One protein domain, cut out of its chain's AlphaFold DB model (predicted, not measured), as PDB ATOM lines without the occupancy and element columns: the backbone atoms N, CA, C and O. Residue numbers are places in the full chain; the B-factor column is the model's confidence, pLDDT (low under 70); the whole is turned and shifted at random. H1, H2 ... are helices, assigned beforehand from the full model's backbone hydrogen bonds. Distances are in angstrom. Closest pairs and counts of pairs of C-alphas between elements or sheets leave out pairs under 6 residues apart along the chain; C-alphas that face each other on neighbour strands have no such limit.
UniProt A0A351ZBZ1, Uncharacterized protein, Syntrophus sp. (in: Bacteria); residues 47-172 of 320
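Overview. This is residues 47 to 172 of the 320 residues of an uncharacterized protein of Syntrophus sp. (in: Bacteria) (UniProt A0A351ZBZ1). Two long helices, H1 and H6, lie side by side and run the same way. H2 and H5 form a second row over them, meeting end to end and running back the other way, while the short H3 and H4 lie off to one side, on the stretch between H2 and H5. The printed part has 126 residues with six named helices, H1 to H6 in chain order, no named strand, and is all helix. It is compact, with a radius of gyration of the C-alphas of 15.1 A, yet elongated, spanning 52 by 29 by 24 A.

Along the chain. H1, residues 47 to 76, is longest at 43.0 A and begins with C-alpha 47 at (39.205, -53.337, 29.479). H6, residues 146 to 170, measures 36.0 A and ends with C-alpha 170 at (48.465, -26.834, 1.400). H2 is residues 85 to 95, 16.1 A; H5 residues 128 to 137, 14.2 A; H3 residues 103 to 109; H4 residues 116 to 120.

Arrangement. H1 touches H6 at a shallow tilt of 17 degrees, closest at the C-alphas of Ser 62 and Ala 160, 5.0 A. H1, H5 and H6 make an up and down bundle, each running against the one before. With residues 59 to 66 alone H1 touches H5 at a steep 41 degrees; closest C-alphas Leu 63 and Leu 132, 7.0 A. The hairpin H5 and H6 only just touch, with 3 pairs of C-alphas within 8 A, closest Trp 128 and Ile 159, 6.8 A. H2 touches H5 only at their ends, C-alphas Leu 95 and Met 129 being closest at 5.3 A. H3 is close to but not clearly touching H2, as is H4 to H6. Every O i to N i+4 pair is within hydrogen-bond range except in H2, 6 of 7.

Size, cuts and confidence. The farthest C-alphas, Asp 47 and Gly 80, are 51.9 A apart. The printed part has no cut, and its links are short. Mean pLDDT of the printed part is 83.3, under 70 at residues 79 to 86 and 97 to 109.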
ATOM      1  N   ASP A  47      38.106 -54.263  29.727       94.44
ATOM      2  CA  ASP A  47      39.205 -53.337  29.479       94.44
ATOM      3  C   ASP A  47      39.588 -53.367  28.006       94.44
ATOM      4  O   ASP A  47      39.682 -52.324  27.354       94.44
ATOM      5  N   TRP A  48      39.697 -54.576  27.459       93.88
ATOM      6  CA  TRP A  48      39.866 -54.789  26.037       93.88
ATOM      7  C   TRP A  48      38.701 -54.194  25.245       93.88
ATOM      8  O   TRP A  48      38.931 -53.523  24.242       93.88
ATOM      9  N   MET A  49      37.453 -54.380  25.701       93.75
ATOM     10  CA  MET A  49      36.278 -53.823  25.026       93.75
ATOM     11  C   MET A  49      36.362 -52.298  24.897       93.75
ATOM     12  O   MET A  49      36.191 -51.767  23.798       93.75
ATOM     13  N   VAL A  50      36.640 -51.597  25.999       96.00
ATOM     14  CA  VAL A  50      36.731 -50.129  26.017       96.00
ATOM     15  C   VAL A  50      37.888 -49.648  25.138       96.00
ATOM     16  O   VAL A  50      37.692 -48.750  24.316       96.00
ATOM     17  N   ALA A  51      39.064 -50.274  25.249       96.75
ATOM     18  CA  ALA A  51      40.226 -49.928  24.434       96.75
ATOM     19  C   ALA A  51      39.968 -50.158  22.935       96.75
ATOM     20  O   ALA A  51      40.243 -49.280  22.117       96.75
ATOM     21  N   ASN A  52      39.380 -51.301  22.569       95.06
ATOM     22  CA  ASN A  52      39.024 -51.626  21.189       95.06
ATOM     23  C   ASN A  52      37.998 -50.640  20.620       95.06
ATOM     24  O   ASN A  52      38.178 -50.160  19.507       95.06
ATOM     25  N   ASN A  53      36.953 -50.301  21.378       95.12
ATOM     26  CA  ASN A  53      35.930 -49.348  20.944       95.12
ATOM     27  C   ASN A  53      36.515 -47.948  20.687       95.12
ATOM     28  O   ASN A  53      36.162 -47.283  19.708       95.12
ATOM     29  N   LEU A  54      37.435 -47.508  21.551       95.81
ATOM     30  CA  LEU A  54      38.142 -46.242  21.390       95.81
ATOM     31  C   LEU A  54      39.060 -46.272  20.162       95.81
ATOM     32  O   LEU A  54      38.959 -45.387  19.309       95.81
ATOM     33  N   MET A  55      39.893 -47.308  20.030       95.56
ATOM     34  CA  MET A  55      40.759 -47.522  18.866       95.56
ATOM     35  C   MET A  55      39.953 -47.585  17.566       95.56
ATOM     36  O   MET A  55      40.328 -46.997  16.555       95.56
ATOM     37  N   GLU A  56      38.801 -48.253  17.585       94.06
ATOM     38  CA  GLU A  56      37.927 -48.362  16.431       94.06
ATOM     39  C   GLU A  56      37.475 -46.984  15.931       94.06
ATOM     40  O   GLU A  56      37.493 -46.718  14.720       94.06
ATOM     41  N   ARG A  57      37.071 -46.114  16.858       94.31
ATOM     42  CA  ARG A  57      36.645 -44.755  16.539       94.31
ATOM     43  C   ARG A  57      37.808 -43.890  16.075       94.31
ATOM     44  O   ARG A  57      37.661 -43.222  15.055       94.31
ATOM     45  N   VAL A  58      38.953 -43.967  16.755       95.81
ATOM     46  CA  VAL A  58      40.194 -43.299  16.339       95.81
ATOM     47  C   VAL A  58      40.543 -43.673  14.910       95.81
ATOM     48  O   VAL A  58      40.659 -42.800  14.067       95.81
ATOM     49  N   LEU A  59      40.612 -44.963  14.598       94.62
ATOM     50  CA  LEU A  59      41.006 -45.418  13.273       94.62
ATOM     51  C   LEU A  59      40.046 -44.936  12.178       94.62
ATOM     52  O   LEU A  59      40.490 -44.531  11.107       94.62
ATOM     53  N   ARG A  60      38.735 -44.948  12.437       93.94
ATOM     54  CA  ARG A  60      37.734 -44.442  11.486       93.94
ATOM     55  C   ARG A  60      37.938 -42.954  11.198       93.94
ATOM     56  O   ARG A  60      37.945 -42.551  10.038       93.94
ATOM     57  N   GLU A  61      38.112 -42.160  12.249       94.62
ATOM     58  CA  GLU A  61      38.340 -40.718  12.145       94.62
ATOM     59  C   GLU A  61      39.712 -40.411  11.509       94.62
ATOM     60  O   GLU A  61      39.803 -39.543  10.642       94.62
ATOM     61  N   SER A  62      40.764 -41.166  11.839       94.69
ATOM     62  CA  SER A  62      42.093 -41.021  11.234       94.69
ATOM     63  C   SER A  62      42.090 -41.362   9.743       94.69
ATOM     64  O   SER A  62      42.699 -40.641   8.956       94.69
ATOM     65  N   LEU A  63      41.372 -42.411   9.319       94.00
ATOM     66  CA  LEU A  63      41.191 -42.735   7.896       94.00
ATOM     67  C   LEU A  63      40.470 -41.606   7.150       94.00
ATOM     68  O   LEU A  63      40.845 -41.273   6.025       94.00
ATOM     69  N   GLN A  64      39.463 -40.990   7.777       93.12
ATOM     70  CA  GLN A  64      38.777 -39.831   7.211       93.12
ATOM     71  C   GLN A  64      39.725 -38.633   7.067       93.12
ATOM     72  O   GLN A  64      39.805 -38.062   5.980       93.12
ATOM     73  N   ALA A  65      40.474 -38.286   8.119       92.25
ATOM     74  CA  ALA A  65      41.457 -37.202   8.086       92.25
ATOM     75  C   ALA A  65      42.520 -37.432   6.999       92.25
ATOM     76  O   ALA A  65      42.855 -36.519   6.247       92.25
ATOM     77  N   MET A  66      42.990 -38.674   6.853       91.88
ATOM     78  CA  MET A  66      43.954 -39.045   5.821       91.88
ATOM     79  C   MET A  66      43.371 -38.929   4.406       91.88
ATOM     80  O   MET A  66      44.045 -38.470   3.485       91.88
ATOM     81  N   GLY A  67      42.101 -39.303   4.226       92.25
ATOM     82  CA  GLY A  67      41.377 -39.098   2.972       92.25
ATOM     83  C   GLY A  67      41.253 -37.617   2.607       92.25
ATOM     84  O   GLY A  67      41.527 -37.246   1.467       92.25
ATOM     85  N   SER A  68      40.906 -36.763   3.576       91.00
ATOM     86  CA  SER A  68      40.871 -35.308   3.391       91.00
ATOM     87  C   SER A  68      42.239 -34.744   3.009       91.00
ATOM     88  O   SER A  68      42.322 -33.963   2.067       91.00
ATOM     89  N   PHE A  69      43.308 -35.192   3.672       90.56
ATOM     90  CA  PHE A  69      44.667 -34.758   3.353       90.56
ATOM     91  C   PHE A  69      45.090 -35.139   1.935       90.56
ATOM     92  O   PHE A  69      45.608 -34.295   1.202       90.56
ATOM     93  N   ARG A  70      44.803 -36.375   1.506       91.00
ATOM     94  CA  ARG A  70      45.045 -36.799   0.122       91.00
ATOM     95  C   ARG A  70      44.325 -35.892  -0.877       91.00
ATOM     96  O   ARG A  70      44.952 -35.447  -1.832       91.00
ATOM     97  N   ASN A  71      43.052 -35.581  -0.635       90.38
ATOM     98  CA  ASN A  71      42.281 -34.711  -1.525       90.38
ATOM     99  C   ASN A  71      42.897 -33.301  -1.604       90.38
ATOM    100  O   ASN A  71      43.089 -32.780  -2.698       90.38
ATOM    101  N   SER A  72      43.284 -32.708  -0.466       88.31
ATOM    102  CA  SER A  72      43.958 -31.401  -0.446       88.31
ATOM    103  C   SER A  72      45.290 -31.412  -1.204       88.31
ATOM    104  O   SER A  72      45.634 -30.439  -1.875       88.31
ATOM    105  N   LEU A  73      46.041 -32.515  -1.137       87.00
ATOM    106  CA  LEU A  73      47.291 -32.674  -1.881       87.00
ATOM    107  C   LEU A  73      47.064 -32.804  -3.394       87.00
ATOM    108  O   LEU A  73      47.836 -32.250  -4.181       87.00
ATOM    109  N   GLU A  74      46.012 -33.509  -3.808       86.12
ATOM    110  CA  GLU A  74      45.609 -33.623  -5.213       86.12
ATOM    111  C   GLU A  74      45.173 -32.265  -5.782       86.12
ATOM    112  O   GLU A  74      45.660 -31.859  -6.838       86.12
ATOM    113  N   GLU A  75      44.342 -31.515  -5.052       84.19
ATOM    114  CA  GLU A  75      43.913 -30.160  -5.427       84.19
ATOM    115  C   GLU A  75      45.106 -29.202  -5.564       84.19
ATOM    116  O   GLU A  75      45.224 -28.468  -6.550       84.19
ATOM    117  N   ALA A  76      46.050 -29.259  -4.621       78.62
ATOM    118  CA  ALA A  76      47.283 -28.480  -4.674       78.62
ATOM    119  C   ALA A  76      48.252 -28.934  -5.785       78.62
ATOM    120  O   ALA A  76      49.193 -28.215  -6.105       78.62
ATOM    121  N   SER A  77      48.058 -30.112  -6.384       73.12
ATOM    122  CA  SER A  77      48.897 -30.620  -7.479       73.12
ATOM    123  C   SER A  77      48.419 -30.171  -8.869       73.12
ATOM    124  O   SER A  77      49.125 -30.392  -9.855       73.12
ATOM    125  N   VAL A  78      47.255 -29.518  -8.974       70.88
ATOM    126  CA  VAL A  78      46.722 -28.997 -10.243       70.88
ATOM    127  C   VAL A  78      47.598 -27.837 -10.762       70.88
ATOM    128  O   VAL A  78      47.873 -26.900 -10.005       70.88
ATOM    129  N   PRO A  79      48.034 -27.847 -12.043       57.41
ATOM    130  CA  PRO A  79      48.872 -26.790 -12.615       57.41
ATOM    131  C   PRO A  79      48.249 -25.396 -12.452       57.41
ATOM    132  O   PRO A  79      47.127 -25.162 -12.895       57.41
ATOM    133  N   GLY A  80      48.987 -24.463 -11.839       60.09
ATOM    134  CA  GLY A  80      48.548 -23.078 -11.605       60.09
ATOM    135  C   GLY A  80      48.384 -22.685 -10.131       60.09
ATOM    136  O   GLY A  80      48.272 -21.497  -9.839       60.09
ATOM    137  N   THR A  81      48.434 -23.636  -9.194       59.62
ATOM    138  CA  THR A  81      48.469 -23.354  -7.750       59.62
ATOM    139  C   THR A  81      49.914 -23.150  -7.269       59.62
ATOM    140  O   THR A  81      50.743 -24.065  -7.295       59.62
ATOM    141  N   LEU A  82      50.238 -21.928  -6.834       50.75
ATOM    142  CA  LEU A  82      51.537 -21.569  -6.253       50.75
ATOM    143  C   LEU A  82      51.757 -22.330  -4.935       50.75
ATOM    144  O   LEU A  82      51.139 -22.022  -3.924       50.75
ATOM    145  N   GLY A  83      52.655 -23.310  -4.942       55.69
ATOM    146  CA  GLY A  83      53.175 -23.948  -3.735       55.69
ATOM    147  C   GLY A  83      54.531 -24.582  -4.017       55.69
ATOM    148  O   GLY A  83      54.825 -24.961  -5.152       55.69
ATOM    149  N   GLU A  84      55.382 -24.638  -2.997       59.16
ATOM    150  CA  GLU A  84      56.760 -25.116  -3.104       59.16
ATOM    151  C   GLU A  84      56.787 -26.604  -3.499       59.16
ATOM    152  O   GLU A  84      56.431 -27.480  -2.712       59.16
ATOM    153  N   ALA A  85      57.209 -26.899  -4.734       58.47
ATOM    154  CA  ALA A  85      57.263 -28.255  -5.291       58.47
ATOM    155  C   ALA A  85      57.983 -29.312  -4.411       58.47
ATOM    156  O   ALA A  85      57.489 -30.437  -4.363       58.47
ATOM    157  N   PRO A  86      59.078 -29.004  -3.677       58.53
ATOM    158  CA  PRO A  86      59.783 -29.999  -2.860       58.53
ATOM    159  C   PRO A  86      58.947 -30.538  -1.690       58.53
ATOM    160  O   PRO A  86      58.876 -31.746  -1.488       58.53
ATOM    161  N   ARG A  87      58.240 -29.658  -0.969       70.50
ATOM    162  CA  ARG A  87      57.416 -30.037   0.192       70.50
ATOM    163  C   ARG A  87      56.231 -30.920  -0.216       70.50
ATOM    164  O   ARG A  87      55.771 -31.744   0.564       70.50
ATOM    165  N   ARG A  88      55.740 -30.774  -1.453       74.69
ATOM    166  CA  ARG A  88      54.644 -31.593  -1.996       74.69
ATOM    167  C   ARG A  88      55.068 -33.034  -2.272       74.69
ATOM    168  O   ARG A  88      54.278 -33.935  -2.017       74.69
ATOM    169  N   GLU A  89      56.278 -33.259  -2.781       75.56
ATOM    170  CA  GLU A  89      56.782 -34.622  -3.002       75.56
ATOM    171  C   GLU A  89      56.993 -35.357  -1.670       75.56
ATOM    172  O   GLU A  89      56.544 -36.490  -1.526       75.56
ATOM    173  N   GLU A  90      57.519 -34.676  -0.644       75.38
ATOM    174  CA  GLU A  90      57.614 -35.241   0.713       75.38
ATOM    175  C   GLU A  90      56.236 -35.635   1.279       75.38
ATOM    176  O   GLU A  90      56.076 -36.704   1.868       75.38
ATOM    177  N   MET A  91      55.206 -34.808   1.058       82.19
ATOM    178  CA  MET A  91      53.831 -35.128   1.465       82.19
ATOM    179  C   MET A  91      53.236 -36.317   0.693       82.19
ATOM    180  O   MET A  91      52.465 -37.087   1.265       82.19
ATOM    181  N   LYS A  92      53.584 -36.504  -0.588       81.75
ATOM    182  CA  LYS A  92      53.153 -37.684  -1.362       81.75
ATOM    183  C   LYS A  92      53.773 -38.965  -0.813       81.75
ATOM    184  O   LYS A  92      53.081 -39.981  -0.730       81.75
ATOM    185  N   ASP A  93      55.029 -38.912  -0.379       80.00
ATOM    186  CA  ASP A  93      55.712 -40.064   0.212       80.00
ATOM    187  C   ASP A  93      55.048 -40.539   1.516       80.00
ATOM    188  O   ASP A  93      55.003 -41.744   1.767       80.00
ATOM    189  N   LEU A  94      54.449 -39.637   2.307       74.62
ATOM    190  CA  LEU A  94      53.665 -39.992   3.507       74.62
ATOM    191  C   LEU A  94      52.417 -40.820   3.201       74.62
ATOM    192  O   LEU A  94      52.005 -41.664   4.002       74.62
ATOM    193  N   LEU A  95      51.789 -40.534   2.063       79.81
ATOM    194  CA  LEU A  95      50.573 -41.199   1.607       79.81
ATOM    195  C   LEU A  95      50.873 -42.482   0.833       79.81
ATOM    196  O   LEU A  95      49.976 -43.301   0.636       79.81
ATOM    197  N   SER A  96      52.118 -42.662   0.393       78.50
ATOM    198  CA  SER A  96      52.536 -43.839  -0.352       78.50
ATOM    199  C   SER A  96      52.643 -45.047   0.582       78.50
ATOM    200  O   SER A  96      53.511 -45.069   1.460       78.50
ATOM    201  N   PRO A  97      51.841 -46.112   0.390       68.94
ATOM    202  CA  PRO A  97      51.983 -47.337   1.175       68.94
ATOM    203  C   PRO A  97      53.292 -48.089   0.860       68.94
ATOM    204  O   PRO A  97      53.669 -49.033   1.550       68.94
ATOM    205  N   PHE A  98      53.998 -47.672  -0.195       68.31
ATOM    206  CA  PHE A  98      55.265 -48.251  -0.632       68.31
ATOM    207  C   PHE A  98      56.486 -47.504  -0.083       68.31
ATOM    208  O   PHE A  98      57.611 -47.973  -0.265       68.31
ATOM    209  N   SER A  99      56.285 -46.359   0.581       66.62
ATOM    210  CA  SER A  99      57.379 -45.611   1.194       66.62
ATOM    211  C   SER A  99      57.893 -46.340   2.436       66.62
ATOM    212  O   SER A  99      57.139 -46.648   3.360       66.62
ATOM    213  N   ARG A 100      59.198 -46.627   2.444       61.75
ATOM    214  CA  ARG A 100      59.900 -47.280   3.562       61.75
ATOM    215  C   ARG A 100      60.593 -46.284   4.499       61.75
ATOM    216  O   ARG A 100      60.988 -46.678   5.589       61.75
ATOM    217  N   ASP A 101      60.669 -45.011   4.104       61.88
ATOM    218  CA  ASP A 101      61.385 -43.939   4.814       61.88
ATOM    219  C   ASP A 101      60.443 -42.967   5.557       61.88
ATOM    220  O   ASP A 101      60.844 -41.865   5.938       61.88
ATOM    221  N   GLY A 102      59.189 -43.373   5.805       54.53
ATOM    222  CA  GLY A 102      58.135 -42.534   6.402       54.53
ATOM    223  C   GLY A 102      58.465 -41.918   7.773       54.53
ATOM    224  O   GLY A 102      57.842 -40.933   8.171       54.53
ATOM    225  N   ASN A 103      59.495 -42.425   8.459       61.25
ATOM    226  CA  ASN A 103      59.952 -41.912   9.752       61.25
ATOM    227  C   ASN A 103      60.622 -40.531   9.683       61.25
ATOM    228  O   ASN A 103      60.555 -39.761  10.642       61.25
ATOM    229  N   ARG A 104      61.227 -40.164   8.542       60.09
ATOM    230  CA  ARG A 104      61.938 -38.876   8.404       60.09
ATOM    231  C   ARG A 104      61.030 -37.662   8.583       60.09
ATOM    232  O   ARG A 104      61.484 -36.601   9.001       60.09
ATOM    233  N   PHE A 105      59.750 -37.810   8.269       56.47
ATOM    234  CA  PHE A 105      58.825 -36.686   8.261       56.47
ATOM    235  C   PHE A 105      58.242 -36.390   9.649       56.47
ATOM    236  O   PHE A 105      58.062 -35.222   9.999       56.47
ATOM    237  N   LEU A 106      58.019 -37.414  10.487       63.16
ATOM    238  CA  LEU A 106      57.719 -37.178  11.902       63.16
ATOM    239  C   LEU A 106      58.876 -36.443  12.575       63.16
ATOM    240  O   LEU A 106      58.624 -35.488  13.292       63.16
ATOM    241  N   GLU A 107      60.132 -36.795  12.297       67.25
ATOM    242  CA  GLU A 107      61.274 -36.052  12.846       67.25
ATOM    243  C   GLU A 107      61.334 -34.596  12.357       67.25
ATOM    244  O   GLU A 107      61.665 -33.701  13.141       67.25
ATOM    245  N   ALA A 108      60.974 -34.341  11.094       65.12
ATOM    246  CA  ALA A 108      60.975 -32.998  10.515       65.12
ATOM    247  C   ALA A 108      59.920 -32.068  11.149       65.12
ATOM    248  O   ALA A 108      60.211 -30.903  11.425       65.12
ATOM    249  N   PHE A 109      58.710 -32.571  11.419       68.12
ATOM    250  CA  PHE A 109      57.600 -31.766  11.963       68.12
ATOM    251  C   PHE A 109      57.447 -31.862  13.480       68.12
ATOM    252  O   PHE A 109      56.972 -30.915  14.122       68.12
ATOM    253  N   TYR A 110      57.876 -32.988  14.042       79.94
ATOM    254  CA  TYR A 110      57.772 -33.364  15.442       79.94
ATOM    255  C   TYR A 110      59.124 -33.835  15.965       79.94
ATOM    256  O   TYR A 110      59.315 -34.999  16.301       79.94
ATOM    257  N   SER A 111      60.089 -32.918  16.059       87.19
ATOM    258  CA  SER A 111      61.393 -33.250  16.639       87.19
ATOM    259  C   SER A 111      61.237 -33.866  18.037       87.19
ATOM    260  O   SER A 111      60.452 -33.370  18.852       87.19
ATOM    261  N   LYS A 112      62.042 -34.887  18.348       90.31
ATOM    262  CA  LYS A 112      62.039 -35.563  19.656       90.31
ATOM    263  C   LYS A 112      62.207 -34.607  20.839       90.31
ATOM    264  O   LYS A 112      61.663 -34.845  21.909       90.31
ATOM    265  N   ALA A 113      62.944 -33.513  20.641       91.00
ATOM    266  CA  ALA A 113      63.157 -32.506  21.673       91.00
ATOM    267  C   ALA A 113      61.880 -31.711  22.003       91.00
ATOM    268  O   ALA A 113      61.638 -31.407  23.167       91.00
ATOM    269  N   ALA A 114      61.062 -31.398  20.994       89.94
ATOM    270  CA  ALA A 114      59.806 -30.671  21.178       89.94
ATOM    271  C   ALA A 114      58.638 -31.590  21.580       89.94
ATOM    272  O   ALA A 114      57.765 -31.162  22.331       89.94
ATOM    273  N   PHE A 115      58.642 -32.842  21.108       91.69
ATOM    274  CA  PHE A 115      57.552 -33.808  21.285       91.69
ATOM    275  C   PHE A 115      58.045 -35.145  21.866       91.69
ATOM    276  O   PHE A 115      57.884 -36.190  21.235       91.69
ATOM    277  N   PRO A 116      58.654 -35.151  23.065       91.75
ATOM    278  CA  PRO A 116      59.217 -36.369  23.646       91.75
ATOM    279  C   PRO A 116      58.161 -37.460  23.867       91.75
ATOM    280  O   PRO A 116      58.441 -38.631  23.623       91.75
ATOM    281  N   SER A 117      56.942 -37.076  24.257       89.88
ATOM    282  CA  SER A 117      55.817 -37.986  24.488       89.88
ATOM    283  C   SER A 117      55.438 -38.771  23.236       89.88
ATOM    284  O   SER A 117      55.295 -39.986  23.291       89.88
ATOM    285  N   LEU A 118      55.342 -38.093  22.086       88.50
ATOM    286  CA  LEU A 118      55.000 -38.731  20.816       88.50
ATOM    287  C   LEU A 118      56.043 -39.781  20.419       88.50
ATOM    288  O   LEU A 118      55.687 -40.885  20.028       88.50
ATOM    289  N   HIS A 119      57.327 -39.454  20.573       88.94
ATOM    290  CA  HIS A 119      58.427 -40.381  20.284       88.94
ATOM    291  C   HIS A 119      58.459 -41.571  21.245       88.94
ATOM    292  O   HIS A 119      58.860 -42.668  20.868       88.94
ATOM    293  N   ALA A 120      58.034 -41.378  22.493       89.75
ATOM    294  CA  ALA A 120      57.958 -42.454  23.471       89.75
ATOM    295  C   ALA A 120      56.804 -43.435  23.205       89.75
ATOM    296  O   ALA A 120      56.912 -44.603  23.570       89.75
ATOM    297  N   LEU A 121      55.747 -42.997  22.508       86.81
ATOM    298  CA  LEU A 121      54.691 -43.883  22.006       86.81
ATOM    299  C   LEU A 121      55.176 -44.793  20.868       86.81
ATOM    300  O   LEU A 121      54.440 -45.684  20.452       86.81
ATOM    301  N   GLY A 122      56.400 -44.600  20.376       84.44
ATOM    302  CA  GLY A 122      57.005 -45.385  19.311       84.44
ATOM    303  C   GLY A 122      56.736 -44.817  17.922       84.44
ATOM    304  O   GLY A 122      55.724 -44.160  17.669       84.44
ATOM    305  N   ASP A 123      57.665 -45.114  17.024       80.81
ATOM    306  CA  ASP A 123      57.628 -44.684  15.634       80.81
ATOM    307  C   ASP A 123      56.635 -45.517  14.802       80.81
ATOM    308  O   ASP A 123      56.498 -46.724  15.037       80.81
ATOM    309  N   PRO A 124      55.964 -44.916  13.799       76.44
ATOM    310  CA  PRO A 124      55.151 -45.655  12.844       76.44
ATOM    311  C   PRO A 124      56.006 -46.630  12.028       76.44
ATOM    312  O   PRO A 124      57.146 -46.349  11.644       76.44
ATOM    313  N   LYS A 125      55.432 -47.786  11.704       75.19
ATOM    314  CA  LYS A 125      56.084 -48.849  10.936       75.19
ATOM    315  C   LYS A 125      55.955 -48.577   9.435       75.19
ATOM    316  O   LYS A 125      55.294 -49.307   8.705       75.19
ATOM    317  N   GLY A 126      56.612 -47.518   8.964       79.81
ATOM    318  CA  GLY A 126      56.618 -47.113   7.555       79.81
ATOM    319  C   GLY A 126      55.911 -45.781   7.328       79.81
ATOM    320  O   GLY A 126      56.115 -44.829   8.081       79.81
ATOM    321  N   SER A 127      55.128 -45.678   6.251       83.94
ATOM    322  CA  SER A 127      54.351 -44.470   5.965       83.94
ATOM    323  C   SER A 127      53.107 -44.365   6.849       83.94
ATOM    324  O   SER A 127      52.648 -45.349   7.435       83.94
ATOM    325  N   TRP A 128      52.527 -43.167   6.931       87.62
ATOM    326  CA  TRP A 128      51.313 -42.936   7.722       87.62
ATOM    327  C   TRP A 128      50.121 -43.724   7.180       87.62
ATOM    328  O   TRP A 128      49.293 -44.207   7.950       87.62
ATOM    329  N   MET A 129      50.048 -43.879   5.855       86.56
ATOM    330  CA  MET A 129      49.025 -44.707   5.224       86.56
ATOM    331  C   MET A 129      49.231 -46.189   5.547       86.56
ATOM    332  O   MET A 129      48.256 -46.864   5.861       86.56
ATOM    333  N   THR A 130      50.469 -46.695   5.513       86.38
ATOM    334  CA  THR A 130      50.755 -48.093   5.876       86.38
ATOM    335  C   THR A 130      50.376 -48.378   7.323       86.38
ATOM    336  O   THR A 130      49.629 -49.318   7.559       86.38
ATOM    337  N   GLU A 131      50.782 -47.529   8.273       87.69
ATOM    338  CA  GLU A 131      50.419 -47.683   9.692       87.69
ATOM    339  C   GLU A 131      48.890 -47.743   9.884       87.69
ATOM    340  O   GLU A 131      48.373 -48.613  10.586       87.69
ATOM    341  N   LEU A 132      48.142 -46.854   9.218       89.56
ATOM    342  CA  LEU A 132      46.676 -46.840   9.281       89.56
ATOM    343  C   LEU A 132      46.040 -48.076   8.639       89.56
ATOM    344  O   LEU A 132      45.078 -48.622   9.183       89.56
ATOM    345  N   LEU A 133      46.540 -48.509   7.481       89.19
ATOM    346  CA  LEU A 133      46.021 -49.679   6.776       89.19
ATOM    347  C   LEU A 133      46.332 -50.972   7.532       89.19
ATOM    348  O   LEU A 133      45.456 -51.829   7.616       89.19
ATOM    349  N   ASP A 134      47.513 -51.090   8.132       88.88
ATOM    350  CA  ASP A 134      47.890 -52.231   8.967       88.88
ATOM    351  C   ASP A 134      47.025 -52.291  10.230       88.88
ATOM    352  O   ASP A 134      46.485 -53.349  10.562       88.88
ATOM    353  N   ALA A 135      46.795 -51.148  10.889       89.88
ATOM    354  CA  ALA A 135      45.871 -51.061  12.019       89.88
ATOM    355  C   ALA A 135      44.427 -51.420  11.620       89.88
ATOM    356  O   ALA A 135      43.695 -52.029  12.402       89.88
ATOM    357  N   ALA A 136      44.001 -51.067  10.402       89.94
ATOM    358  CA  ALA A 136      42.676 -51.407   9.885       89.94
ATOM    359  C   ALA A 136      42.549 -52.884   9.498       89.94
ATOM    360  O   ALA A 136      41.513 -53.494   9.760       89.94
ATOM    361  N   ALA A 137      43.590 -53.463   8.902       88.00
ATOM    362  CA  ALA A 137      43.632 -54.869   8.522       88.00
ATOM    363  C   ALA A 137      43.718 -55.786   9.750       88.00
ATOM    364  O   ALA A 137      43.103 -56.849   9.773       88.00
ATOM    365  N   GLY A 138      44.431 -55.357  10.791       83.62
ATOM    366  CA  GLY A 138      44.571 -56.066  12.061       83.62
ATOM    367  C   GLY A 138      43.376 -55.919  13.003       83.62
ATOM    368  O   GLY A 138      43.589 -55.894  14.209       83.62
ATOM    369  N   ARG A 139      42.146 -55.766  12.491       82.00
ATOM    370  CA  ARG A 139      40.917 -55.635  13.293       82.00
ATOM    371  C   ARG A 139      40.268 -57.004  13.553       82.00
ATOM    372  O   ARG A 139      40.018 -57.735  12.594       82.00
ATOM    373  N   PRO A 140      39.871 -57.314  14.801       78.06
ATOM    374  CA  PRO A 140      40.185 -56.579  16.031       78.06
ATOM    375  C   PRO A 140      41.684 -56.692  16.397       78.06
ATOM    376  O   PRO A 140      42.311 -57.654  15.949       78.06
ATOM    377  N   PRO A 141      42.254 -55.760  17.200       81.12
ATOM    378  CA  PRO A 141      43.690 -55.711  17.481       81.12
ATOM    379  C   PRO A 141      44.262 -57.067  17.902       81.12
ATOM    380  O   PRO A 141      43.696 -57.753  18.753       81.12
ATOM    381  N   ALA A 142      45.412 -57.435  17.331       81.19
ATOM    382  CA  ALA A 142      46.077 -58.697  17.654       81.19
ATOM    383  C   ALA A 142      46.548 -58.751  19.119       81.19
ATOM    384  O   ALA A 142      46.565 -59.818  19.732       81.19
ATOM    385  N   THR A 143      46.924 -57.598  19.682       88.81
ATOM    386  CA  THR A 143      47.225 -57.475  21.108       88.81
ATOM    387  C   THR A 143      45.941 -57.455  21.934       88.81
ATOM    388  O   THR A 143      44.940 -56.838  21.564       88.81
ATOM    389  N   ARG A 144      45.982 -58.128  23.086       90.44
ATOM    390  CA  ARG A 144      44.917 -58.080  24.097       90.44
ATOM    391  C   ARG A 144      45.212 -57.101  25.224       90.44
ATOM    392  O   ARG A 144      44.395 -56.969  26.124       90.44
ATOM    393  N   ASP A 145      46.357 -56.429  25.180       94.88
ATOM    394  CA  ASP A 145      46.733 -55.456  26.193       94.88
ATOM    395  C   ASP A 145      46.091 -54.083  25.908       94.88
ATOM    396  O   ASP A 145      46.425 -53.463  24.892       94.88
ATOM    397  N   PRO A 146      45.185 -53.587  26.775       95.50
ATOM    398  CA  PRO A 146      44.529 -52.293  26.608       95.50
ATOM    399  C   PRO A 146      45.515 -51.129  26.488       95.50
ATOM    400  O   PRO A 146      45.274 -50.211  25.714       95.50
ATOM    401  N   GLU A 147      46.631 -51.164  27.214       95.38
ATOM    402  CA  GLU A 147      47.610 -50.071  27.239       95.38
ATOM    403  C   GLU A 147      48.354 -49.967  25.904       95.38
ATOM    404  O   GLU A 147      48.450 -48.878  25.338       95.38
ATOM    405  N   ALA A 148      48.768 -51.102  25.331       93.94
ATOM    406  CA  ALA A 148      49.297 -51.151  23.970       93.94
ATOM    407  C   ALA A 148      48.292 -50.618  22.928       93.94
ATOM    408  O   ALA A 148      48.666 -49.822  22.066       93.94
ATOM    409  N   ILE A 149      47.008 -50.994  23.033       95.88
ATOM    410  CA  ILE A 149      45.950 -50.472  22.148       95.88
ATOM    411  C   ILE A 149      45.827 -48.948  22.299       95.88
ATOM    412  O   ILE A 149      45.701 -48.232  21.306       95.88
ATOM    413  N   MET A 150      45.890 -48.430  23.527       96.12
ATOM    414  CA  MET A 150      45.822 -46.993  23.785       96.12
ATOM    415  C   MET A 150      47.042 -46.236  23.250       96.12
ATOM    416  O   MET A 150      46.880 -45.139  22.713       96.12
ATOM    417  N   ALA A 151      48.243 -46.808  23.349       94.12
ATOM    418  CA  ALA A 151      49.451 -46.223  22.778       94.12
ATOM    419  C   ALA A 151      49.345 -46.090  21.250       94.12
ATOM    420  O   ALA A 151      49.608 -45.016  20.701       94.12
ATOM    421  N   ASP A 152      48.873 -47.139  20.569       93.25
ATOM    422  CA  ASP A 152      48.628 -47.092  19.127       93.25
ATOM    423  C   ASP A 152      47.520 -46.077  18.780       93.25
ATOM    424  O   ASP A 152      47.658 -45.309  17.828       93.25
ATOM    425  N   ALA A 153      46.447 -45.987  19.578       95.62
ATOM    426  CA  ALA A 153      45.373 -45.016  19.356       95.62
ATOM    427  C   ALA A 153      45.866 -43.559  19.472       95.62
ATOM    428  O   ALA A 153      45.489 -42.701  18.667       95.62
ATOM    429  N   LEU A 154      46.746 -43.268  20.435       94.81
ATOM    430  CA  LEU A 154      47.395 -41.961  20.565       94.81
ATOM    431  C   LEU A 154      48.288 -41.657  19.357       94.81
ATOM    432  O   LEU A 154      48.204 -40.560  18.802       94.81
ATOM    433  N   ARG A 155      49.082 -42.635  18.899       92.19
ATOM    434  CA  ARG A 155      49.942 -42.490  17.713       92.19
ATOM    435  C   ARG A 155      49.119 -42.184  16.458       92.19
ATOM    436  O   ARG A 155      49.400 -41.208  15.761       92.19
ATOM    437  N   LEU A 156      48.056 -42.950  16.200       93.19
ATOM    438  CA  LEU A 156      47.163 -42.732  15.053       93.19
ATOM    439  C   LEU A 156      46.422 -41.391  15.122       93.19
ATOM    440  O   LEU A 156      46.156 -40.774  14.087       93.19
ATOM    441  N   SER A 157      46.097 -40.925  16.329       94.94
ATOM    442  CA  SER A 157      45.476 -39.614  16.538       94.94
ATOM    443  C   SER A 157      46.457 -38.472  16.256       94.94
ATOM    444  O   SER A 157      46.092 -37.494  15.607       94.94
ATOM    445  N   ALA A 158      47.722 -38.609  16.670       91.94
ATOM    446  CA  ALA A 158      48.774 -37.644  16.354       91.94
ATOM    447  C   ALA A 158      49.021 -37.543  14.841       91.94
ATOM    448  O   ALA A 158      49.086 -36.436  14.308       91.94
ATOM    449  N   ILE A 159      49.080 -38.686  14.146       89.56
ATOM    450  CA  ILE A 159      49.177 -38.749  12.678       89.56
ATOM    451  C   ILE A 159      47.994 -38.023  12.023       89.56
ATOM    452  O   ILE A 159      48.183 -37.259  11.079       89.56
ATOM    453  N   ALA A 160      46.774 -38.214  12.530       92.50
ATOM    454  CA  ALA A 160      45.592 -37.559  11.978       92.50
ATOM    455  C   ALA A 160      45.614 -36.033  12.174       92.50
ATOM    456  O   ALA A 160      45.358 -35.294  11.225       92.50
ATOM    457  N   VAL A 161      45.990 -35.546  13.362       91.44
ATOM    458  CA  VAL A 161      46.162 -34.102  13.615       91.44
ATOM    459  C   VAL A 161      47.286 -33.516  12.753       91.44
ATOM    460  O   VAL A 161      47.166 -32.396  12.257       91.44
ATOM    461  N   ALA A 162      48.361 -34.272  12.525       88.44
ATOM    462  CA  ALA A 162      49.424 -33.875  11.611       88.44
ATOM    463  C   ALA A 162      48.915 -33.741  10.170       88.44
ATOM    464  O   ALA A 162      49.188 -32.739   9.512       88.44
ATOM    465  N   ALA A 163      48.126 -34.708   9.700       89.31
ATOM    466  CA  ALA A 163      47.498 -34.654   8.386       89.31
ATOM    467  C   ALA A 163      46.562 -33.436   8.251       89.31
ATOM    468  O   ALA A 163      46.606 -32.747   7.231       89.31
ATOM    469  N   GLU A 164      45.772 -33.102   9.281       89.88
ATOM    470  CA  GLU A 164      44.958 -31.872   9.307       89.88
ATOM    471  C   GLU A 164      45.821 -30.599   9.211       89.88
ATOM    472  O   GLU A 164      45.481 -29.675   8.468       89.88
ATOM    473  N   ALA A 165      46.949 -30.549   9.929       86.81
ATOM    474  CA  ALA A 165      47.884 -29.426   9.876       86.81
ATOM    475  C   ALA A 165      48.482 -29.250   8.469       86.81
ATOM    476  O   ALA A 165      48.440 -28.152   7.915       86.81
ATOM    477  N   LEU A 166      48.958 -30.333   7.851       85.19
ATOM    478  CA  LEU A 166      49.518 -30.301   6.495       85.19
ATOM    479  C   LEU A 166      48.467 -29.949   5.436       85.19
ATOM    480  O   LEU A 166      48.747 -29.175   4.524       85.19
ATOM    481  N   SER A 167      47.242 -30.465   5.574       86.88
ATOM    482  CA  SER A 167      46.116 -30.105   4.695       86.88
ATOM    483  C   SER A 167      45.870 -28.599   4.709       86.88
ATOM    484  O   SER A 167      45.627 -27.982   3.672       86.88
ATOM    485  N   ARG A 168      45.972 -27.987   5.892       82.88
ATOM    486  CA  ARG A 168      45.826 -26.544   6.057       82.88
ATOM    487  C   ARG A 168      46.985 -25.771   5.430       82.88
ATOM    488  O   ARG A 168      46.725 -24.765   4.783       82.88
ATOM    489  N   GLU A 169      48.224 -26.231   5.589       79.88
ATOM    490  CA  GLU A 169      49.387 -25.612   4.936       79.88
ATOM    491  C   GLU A 169      49.255 -25.623   3.405       79.88
ATOM    492  O   GLU A 169      49.571 -24.633   2.745       79.88
ATOM    493  N   LEU A 170      48.737 -26.718   2.836       79.50
ATOM    494  CA  LEU A 170      48.465 -26.834   1.400       79.50
ATOM    495  C   LEU A 170      47.394 -25.851   0.916       79.50
ATOM    496  O   LEU A 170      47.473 -25.378  -0.218       79.50
ATOM    497  N   ALA A 171      46.425 -25.512   1.769       78.38
ATOM    498  CA  ALA A 171      45.401 -24.510   1.477       78.38
ATOM    499  C   ALA A 171      45.933 -23.059   1.509       78.38
ATOM    500  O   ALA A 171      45.197 -22.133   1.163       78.38
ATOM    501  N   GLY A 172      47.201 -22.847   1.889       70.94
ATOM    502  CA  GLY A 172      47.877 -21.549   1.913       70.94
ATOM    503  C   GLY A 172      48.311 -21.109   3.319       70.94
ATOM    504  O   GLY A 172      48.027 -21.789   4.307       70.94
TER     505      GLY A 172